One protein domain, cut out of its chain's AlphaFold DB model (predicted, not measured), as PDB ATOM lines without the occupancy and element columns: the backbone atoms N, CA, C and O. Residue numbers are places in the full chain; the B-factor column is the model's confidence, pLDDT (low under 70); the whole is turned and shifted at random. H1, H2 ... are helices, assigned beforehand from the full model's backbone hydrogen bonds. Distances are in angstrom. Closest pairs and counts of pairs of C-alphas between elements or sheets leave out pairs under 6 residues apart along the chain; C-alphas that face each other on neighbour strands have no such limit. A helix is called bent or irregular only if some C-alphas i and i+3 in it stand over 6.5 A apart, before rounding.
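Overview. This is residues 34 to 89 of the 104 residues of an uncharacterized protein of Sulfurospirillum barnesii (strain ATCC 700032 / DSM 10660 / SES-3) (UniProt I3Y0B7). This model has little regular structure: helix H1 is at one end, a long winding link leads away from it, and the short helix H2 with loops around it makes a loose second part. Residues 34 to 39 of H1 and the loop of residues 76 to 81 stick out. The printed part has 56 residues with two named helices, H1 then H2, and no named strand; the class is all helix, with 21 residues in named elements. It is loose, with a radius of gyration of the C-alphas of 13.8 A and spans of 33 by 24 by 23 A.

Arrangement. H1, residues 34 to 47, and H2, residues 69 to 75, are apart. In H1 every O i to N i+4 pair is within hydrogen-bond range; in H2 0 of 3 are, beside 2 of 4 O i to N i+3 pairs. H2 is irregular: C-alphas 69 and 72 are 7.0 A apart.

Along the chain. H1 runs 20.0 A from C-alpha 34 at (-43.777, 17.193, -23.429). H2 runs 12.7 A to C-alpha 75 at (-29.669, 37.556, -3.838).

Size, cuts and confidence. The C-alphas of Pro 34 and Tyr 89, the two farthest apart, are 39.4 A apart. The printed part has no cut. The link from H1 to H2, 21 residues, is long. Confidence is low, under 70, at residues 50 to 70, 81 and 83 to 89.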
ATOM      1  N   PRO A  34     -44.950  17.639 -22.673       84.81
ATOM      2  CA  PRO A  34     -43.777  17.193 -23.429       84.81
ATOM      3  C   PRO A  34     -43.427  18.157 -24.572       84.81
ATOM      4  O   PRO A  34     -42.257  18.377 -24.867       84.81
ATOM      5  N   LYS A  35     -44.437  18.828 -25.146       86.50
ATOM      6  CA  LYS A  35     -44.256  19.869 -26.169       86.50
ATOM      7  C   LYS A  35     -43.557  21.121 -25.629       86.50
ATOM      8  O   LYS A  35     -42.794  21.758 -26.348       86.50
ATOM      9  N   VAL A  36     -43.846  21.508 -24.387       84.44
ATOM     10  CA  VAL A  36     -43.213  22.663 -23.729       84.44
ATOM     11  C   VAL A  36     -41.765  22.332 -23.388       84.44
ATOM     12  O   VAL A  36     -40.886  23.155 -23.632       84.44
ATOM     13  N   LEU A  37     -41.508  21.111 -22.913       86.31
ATOM     14  CA  LEU A  37     -40.155  20.631 -22.651       86.31
ATOM     15  C   LEU A  37     -39.304  20.623 -23.928       86.31
ATOM     16  O   LEU A  37     -38.199  21.151 -23.925       86.31
ATOM     17  N   GLU A  38     -39.830  20.103 -25.036       90.81
ATOM     18  CA  GLU A  38     -39.115  20.089 -26.314       90.81
ATOM     19  C   GLU A  38     -38.782  21.503 -26.814       90.81
ATOM     20  O   GLU A  38     -37.646  21.776 -27.208       90.81
ATOM     21  N   LYS A  39     -39.749  22.430 -26.756       88.00
ATOM     22  CA  LYS A  39     -39.524  23.841 -27.114       88.00
ATOM     23  C   LYS A  39     -38.439  24.474 -26.251       88.00
ATOM     24  O   LYS A  39     -37.565  25.152 -26.783       88.00
ATOM     25  N   LYS A  40     -38.480  24.224 -24.942       83.94
ATOM     26  CA  LYS A  40     -37.484  24.705 -23.983       83.94
ATOM     27  C   LYS A  40     -36.090  24.171 -24.310       83.94
ATOM     28  O   LYS A  40     -35.156  24.957 -24.389       83.94
ATOM     29  N   THR A  41     -35.952  22.873 -24.581       86.81
ATOM     30  CA  THR A  41     -34.661  22.268 -24.944       86.81
ATOM     31  C   THR A  41     -34.093  22.858 -26.233       86.81
ATOM     32  O   THR A  41     -32.914  23.199 -26.280       86.81
ATOM     33  N   ARG A  42     -34.924  23.037 -27.270       90.12
ATOM     34  CA  ARG A  42     -34.488  23.683 -28.520       90.12
ATOM     35  C   ARG A  42     -34.066  25.132 -28.289       90.12
ATOM     36  O   ARG A  42     -33.056  25.566 -28.827       90.12
ATOM     37  N   PHE A  43     -34.817  25.870 -27.478       86.75
ATOM     38  CA  PHE A  43     -34.493  27.252 -27.137       86.75
ATOM     39  C   PHE A  43     -33.157  27.362 -26.390       86.75
ATOM     40  O   PHE A  43     -32.304  28.146 -26.794       86.75
ATOM     41  N   ILE A  44     -32.929  26.513 -25.384       85.94
ATOM     42  CA  ILE A  44     -31.648  26.425 -24.665       85.94
ATOM     43  C   ILE A  44     -30.499  26.130 -25.638       85.94
ATOM     44  O   ILE A  44     -29.468  26.795 -25.584       85.94
ATOM     45  N   ALA A  45     -30.686  25.190 -26.572       88.00
ATOM     46  CA  ALA A  45     -29.676  24.864 -27.579       88.00
ATOM     47  C   ALA A  45     -29.367  26.038 -28.529       88.00
ATOM     48  O   ALA A  45     -28.226  26.187 -28.956       88.00
ATOM     49  N   HIS A  46     -30.357  26.876 -28.848       88.38
ATOM     50  CA  HIS A  46     -30.162  28.058 -29.691       88.38
ATOM     51  C   HIS A  46     -29.479  29.218 -28.966       88.38
ATOM     52  O   HIS A  46     -28.656  29.902 -29.567       88.38
ATOM     53  N   VAL A  47     -29.830  29.462 -27.703       85.69
ATOM     54  CA  VAL A  47     -29.288  30.588 -26.926       85.69
ATOM     55  C   VAL A  47     -27.940  30.229 -26.283       85.69
ATOM     56  O   VAL A  47     -27.156  31.116 -25.963       85.69
ATOM     57  N   GLY A  48     -27.641  28.936 -26.111       82.25
ATOM     58  CA  GLY A  48     -26.412  28.456 -25.464       82.25
ATOM     59  C   GLY A  48     -26.373  28.718 -23.956       82.25
ATOM     60  O   GLY A  48     -25.325  28.591 -23.329       82.25
ATOM     61  N   LEU A  49     -27.515  29.091 -23.376       77.62
ATOM     62  CA  LEU A  49     -27.656  29.548 -22.000       77.62
ATOM     63  C   LEU A  49     -28.414  28.508 -21.159       77.62
ATOM     64  O   LEU A  49     -29.473  28.039 -21.587       77.62
ATOM     65  N   PRO A  50     -27.914  28.132 -19.966       69.31
ATOM     66  CA  PRO A  50     -28.615  27.211 -19.081       69.31
ATOM     67  C   PRO A  50     -29.917  27.831 -18.561       69.31
ATOM     68  O   PRO A  50     -30.039  29.046 -18.433       69.31
ATOM     69  N   ASP A  51     -30.875  26.986 -18.187       65.06
ATOM     70  CA  ASP A  51     -32.223  27.379 -17.745       65.06
ATOM     71  C   ASP A  51     -32.246  28.421 -16.605       65.06
ATOM     72  O   ASP A  51     -33.161  29.230 -16.513       65.06
ATOM     73  N   MET A  52     -31.204  28.446 -15.770       57.84
ATOM     74  CA  MET A  52     -31.056  29.394 -14.657       57.84
ATOM     75  C   MET A  52     -30.465  30.759 -15.047       57.84
ATOM     76  O   MET A  52     -30.459  31.670 -14.227       57.84
ATOM     77  N   SER A  53     -29.958  30.917 -16.269       59.56
ATOM     78  CA  SER A  53     -29.322  32.168 -16.725       59.56
ATOM     79  C   SER A  53     -30.290  33.147 -17.393       59.56
ATOM     80  O   SER A  53     -29.934  34.291 -17.668       59.56
ATOM     81  N   LEU A  54     -31.535  32.730 -17.630       58.34
ATOM     82  CA  LEU A  54     -32.563  33.572 -18.227       58.34
ATOM     83  C   LEU A  54     -33.370  34.273 -17.135       58.34
ATOM     84  O   LEU A  54     -34.364  33.756 -16.628       58.34
ATOM     85  N   VAL A  55     -32.940  35.482 -16.784       60.00
ATOM     86  CA  VAL A  55     -33.728  36.398 -15.954       60.00
ATOM     87  C   VAL A  55     -34.752  37.075 -16.859       60.00
ATOM     88  O   VAL A  55     -34.403  37.912 -17.684       60.00
ATOM     89  N   GLY A  56     -36.022  36.694 -16.733       58.66
ATOM     90  CA  GLY A  56     -37.066  37.225 -17.612       58.66
ATOM     91  C   GLY A  56     -37.405  38.701 -17.374       58.66
ATOM     92  O   GLY A  56     -38.038  39.318 -18.226       58.66
ATOM     93  N   GLU A  57     -37.092  39.255 -16.193       58.88
ATOM     94  CA  GLU A  57     -37.771  40.455 -15.689       58.88
ATOM     95  C   GLU A  57     -36.890  41.268 -14.715       58.88
ATOM     96  O   GLU A  57     -36.145  40.709 -13.908       58.88
ATOM     97  N   ALA A  58     -37.012  42.602 -14.738       61.22
ATOM     98  CA  ALA A  58     -36.315  43.507 -13.818       61.22
ATOM     99  C   ALA A  58     -36.884  43.399 -12.385       61.22
ATOM    100  O   ALA A  58     -38.014  43.819 -12.122       61.22
ATOM    101  N   ARG A  59     -36.102  42.852 -11.439       62.00
ATOM    102  CA  ARG A  59     -36.566  42.528 -10.071       62.00
ATOM    103  C   ARG A  59     -36.983  43.738  -9.226       62.00
ATOM    104  O   ARG A  59     -37.897  43.611  -8.416       62.00
ATOM    105  N   TYR A  60     -36.374  44.908  -9.414       62.75
ATOM    106  CA  TYR A  60     -36.581  46.053  -8.508       62.75
ATOM    107  C   TYR A  60     -37.848  46.870  -8.738       62.75
ATOM    108  O   TYR A  60     -38.160  47.732  -7.922       62.75
ATOM    109  N   VAL A  61     -38.589  46.626  -9.820       61.75
ATOM    110  CA  VAL A  61     -39.824  47.387 -10.086       61.75
ATOM    111  C   VAL A  61     -41.063  46.703  -9.498       61.75
ATOM    112  O   VAL A  61     -42.177  47.217  -9.574       61.75
ATOM    113  N   ARG A  62     -40.896  45.550  -8.846       65.50
ATOM    114  CA  ARG A  62     -42.015  44.786  -8.294       65.50
ATOM    115  C   ARG A  62     -42.217  45.019  -6.813       65.50
ATOM    116  O   ARG A  62     -41.277  45.076  -6.026       65.50
ATOM    117  N   HIS A  63     -43.488  45.050  -6.430       67.00
ATOM    118  CA  HIS A  63     -43.880  44.923  -5.037       67.00
ATOM    119  C   HIS A  63     -43.483  43.533  -4.515       67.00
ATOM    120  O   HIS A  63     -43.658  42.536  -5.215       67.00
ATOM    121  N   ARG A  64     -42.988  43.454  -3.272       60.81
ATOM    122  CA  ARG A  64     -42.436  42.229  -2.653       60.81
ATOM    123  C   ARG A  64     -43.400  41.032  -2.649       60.81
ATOM    124  O   ARG A  64     -42.954  39.899  -2.559       60.81
ATOM    125  N   SER A  65     -44.705  41.272  -2.772       69.25
ATOM    126  CA  SER A  65     -45.734  40.227  -2.887       69.25
ATOM    127  C   SER A  65     -45.802  39.544  -4.260       69.25
ATOM    128  O   SER A  65     -46.494  38.544  -4.391       69.25
ATOM    129  N   LEU A  66     -45.132  40.087  -5.282       66.69
ATOM    130  CA  LEU A  66     -45.087  39.552  -6.651       66.69
ATOM    131  C   LEU A  66     -43.736  38.893  -6.968       66.69
ATOM    132  O   LEU A  66     -43.297  38.855  -8.118       66.69
ATOM    133  N   SER A  67     -43.042  38.426  -5.931       64.12
ATOM    134  CA  SER A  67     -41.790  37.691  -6.053       64.12
ATOM    135  C   SER A  67     -42.040  36.315  -6.673       64.12
ATOM    136  O   SER A  67     -42.827  35.536  -6.137       64.12
ATOM    137  N   ASP A  68     -41.357  36.009  -7.773       69.75
ATOM    138  CA  ASP A  68     -41.383  34.673  -8.374       69.75
ATOM    139  C   ASP A  68     -40.615  33.652  -7.507       69.75
ATOM    140  O   ASP A  68     -39.782  34.027  -6.678       69.75
ATOM    141  N   ILE A  69     -40.858  32.356  -7.719       69.69
ATOM    142  CA  ILE A  69     -40.230  31.228  -7.013       69.69
ATOM    143  C   ILE A  69     -38.696  31.331  -7.047       69.69
ATOM    144  O   ILE A  69     -38.029  31.017  -6.063       69.69
ATOM    145  N   PHE A  70     -38.126  31.838  -8.145       68.31
ATOM    146  CA  PHE A  70     -36.675  31.964  -8.309       68.31
ATOM    147  C   PHE A  70     -36.085  33.291  -7.816       68.31
ATOM    148  O   PHE A  70     -34.880  33.517  -7.925       68.31
ATOM    149  N   SER A  71     -36.904  34.185  -7.257       70.44
ATOM    150  CA  SER A  71     -36.436  35.478  -6.737       70.44
ATOM    151  C   SER A  71     -35.448  35.334  -5.575       70.44
ATOM    152  O   SER A  71     -34.512  36.122  -5.483       70.44
ATOM    153  N   ILE A  72     -35.605  34.296  -4.745       72.56
ATOM    154  CA  ILE A  72     -34.777  34.050  -3.553       72.56
ATOM    155  C   ILE A  72     -33.323  33.733  -3.929       72.56
ATOM    156  O   ILE A  72     -32.401  34.133  -3.224       72.56
ATOM    157  N   PHE A  73     -33.097  33.058  -5.058       73.06
ATOM    158  CA  PHE A  73     -31.752  32.667  -5.496       73.06
ATOM    159  C   PHE A  73     -30.970  33.818  -6.143       73.06
ATOM    160  O   PHE A  73     -29.753  33.733  -6.277       73.06
ATOM    161  N   GLY A  74     -31.649  34.906  -6.521       72.31
ATOM    162  CA  GLY A  74     -31.021  36.072  -7.147       72.31
ATOM    163  C   GLY A  74     -30.215  36.959  -6.195       72.31
ATOM    164  O   GLY A  74     -29.492  37.822  -6.671       72.31
ATOM    165  N   GLU A  75     -30.332  36.753  -4.881       74.81
ATOM    166  CA  GLU A  75     -29.669  37.556  -3.838       74.81
ATOM    167  C   GLU A  75     -28.738  36.697  -2.956       74.81
ATOM    168  O   GLU A  75     -28.382  37.084  -1.844       74.81
ATOM    169  N   SER A  76     -28.387  35.486  -3.405       73.12
ATOM    170  CA  SER A  76     -27.551  34.583  -2.609       73.12
ATOM    171  C   SER A  76     -26.100  35.089  -2.525       73.12
ATOM    172  O   SER A  76     -25.590  35.638  -3.504       73.12
ATOM    173  N   PRO A  77     -25.394  34.863  -1.403       74.62
ATOM    174  CA  PRO A  77     -23.988  35.249  -1.264       74.62
ATOM    175  C   PRO A  77     -23.041  34.454  -2.181       74.62
ATOM    176  O   PRO A  77     -21.891  34.843  -2.348       74.62
ATOM    177  N   GLU A  78     -23.511  33.352  -2.773       79.44
ATOM    178  CA  GLU A  78     -22.760  32.515  -3.719       79.44
ATOM    179  C   GLU A  78     -22.864  33.021  -5.169       79.44
ATOM    180  O   GLU A  78     -22.305  32.423  -6.089       79.44
ATOM    181  N   LEU A  79     -23.598  34.113  -5.399       72.62
ATOM    182  CA  LEU A  79     -23.830  34.642  -6.734       72.62
ATOM    183  C   LEU A  79     -22.553  35.278  -7.307       72.62
ATOM    184  O   LEU A  79     -22.013  36.228  -6.745       72.62
ATOM    185  N   LEU A  80     -22.100  34.775  -8.458       71.31
ATOM    186  CA  LEU A  80     -20.909  35.289  -9.147       71.31
ATOM    187  C   LEU A  80     -21.154  36.641  -9.832       71.31
ATOM    188  O   LEU A  80     -20.269  37.492  -9.853       71.31
ATOM    189  N   GLU A  81     -22.355  36.846 -10.376       66.38
ATOM    190  CA  GLU A  81     -22.733  38.066 -11.088       66.38
ATOM    191  C   GLU A  81     -24.061  38.597 -10.545       66.38
ATOM    192  O   GLU A  81     -25.120  37.994 -10.729       66.38
ATOM    193  N   TYR A  82     -24.005  39.747  -9.870       70.75
ATOM    194  CA  TYR A  82     -25.196  40.475  -9.456       70.75
ATOM    195  C   TYR A  82     -25.696  41.323 -10.620       70.75
ATOM    196  O   TYR A  82     -24.969  42.193 -11.103       70.75
ATOM    197  N   PHE A  83     -26.931  41.090 -11.068       61.31
ATOM    198  CA  PHE A  83     -27.523  41.848 -12.170       61.31
ATOM    199  C   PHE A  83     -28.622  42.791 -11.666       61.31
ATOM    200  O   PHE A  83     -29.805  42.429 -11.672       61.31
ATOM    201  N   PRO A  84     -28.274  44.013 -11.223       60.03
ATOM    202  CA  PRO A  84     -29.253  44.978 -10.775       60.03
ATOM    203  C   PRO A  84     -29.831  45.743 -11.967       60.03
ATOM    204  O   PRO A  84     -29.572  46.929 -12.151       60.03
ATOM    205  N   SER A  85     -30.616  45.085 -12.820       56.75
ATOM    206  CA  SER A  85     -31.330  45.819 -13.867       56.75
ATOM    207  C   SER A  85     -32.509  46.565 -13.245       56.75
ATOM    208  O   SER A  85     -33.562  45.978 -12.979       56.75
ATOM    209  N   THR A  86     -32.336  47.860 -13.001       55.31
ATOM    210  CA  THR A  86     -33.444  48.817 -12.924       55.31
ATOM    211  C   THR A  86     -33.602  49.445 -14.308       55.31
ATOM    212  O   THR A  86     -32.646  49.514 -15.081       55.31
ATOM    213  N   PHE A  87     -34.809  49.865 -14.668       57.88
ATOM    214  CA  PHE A  87     -35.027  50.625 -15.893       57.88
ATOM    215  C   PHE A  87     -35.362  52.068 -15.530       57.88
ATOM    216  O   PHE A  87     -36.071  52.332 -14.559       57.88
ATOM    217  N   VAL A  88     -34.836  53.012 -16.303       57.16
ATOM    218  CA  VAL A  88     -35.161  54.429 -16.151       57.16
ATOM    219  C   VAL A  88     -36.373  54.715 -17.029       57.16
ATOM    220  O   VAL A  88     -36.304  54.565 -18.248       57.16
ATOM    221  N   TYR A  89     -37.489  55.131 -16.428       62.34
ATOM    222  CA  TYR A  89     -38.574  55.745 -17.192       62.34
ATOM    223  C   TYR A  89     -38.061  57.073 -17.754       62.34
ATOM    224  O   TYR A  89     -37.883  58.039 -17.014       62.34
TER     225      TYR A  89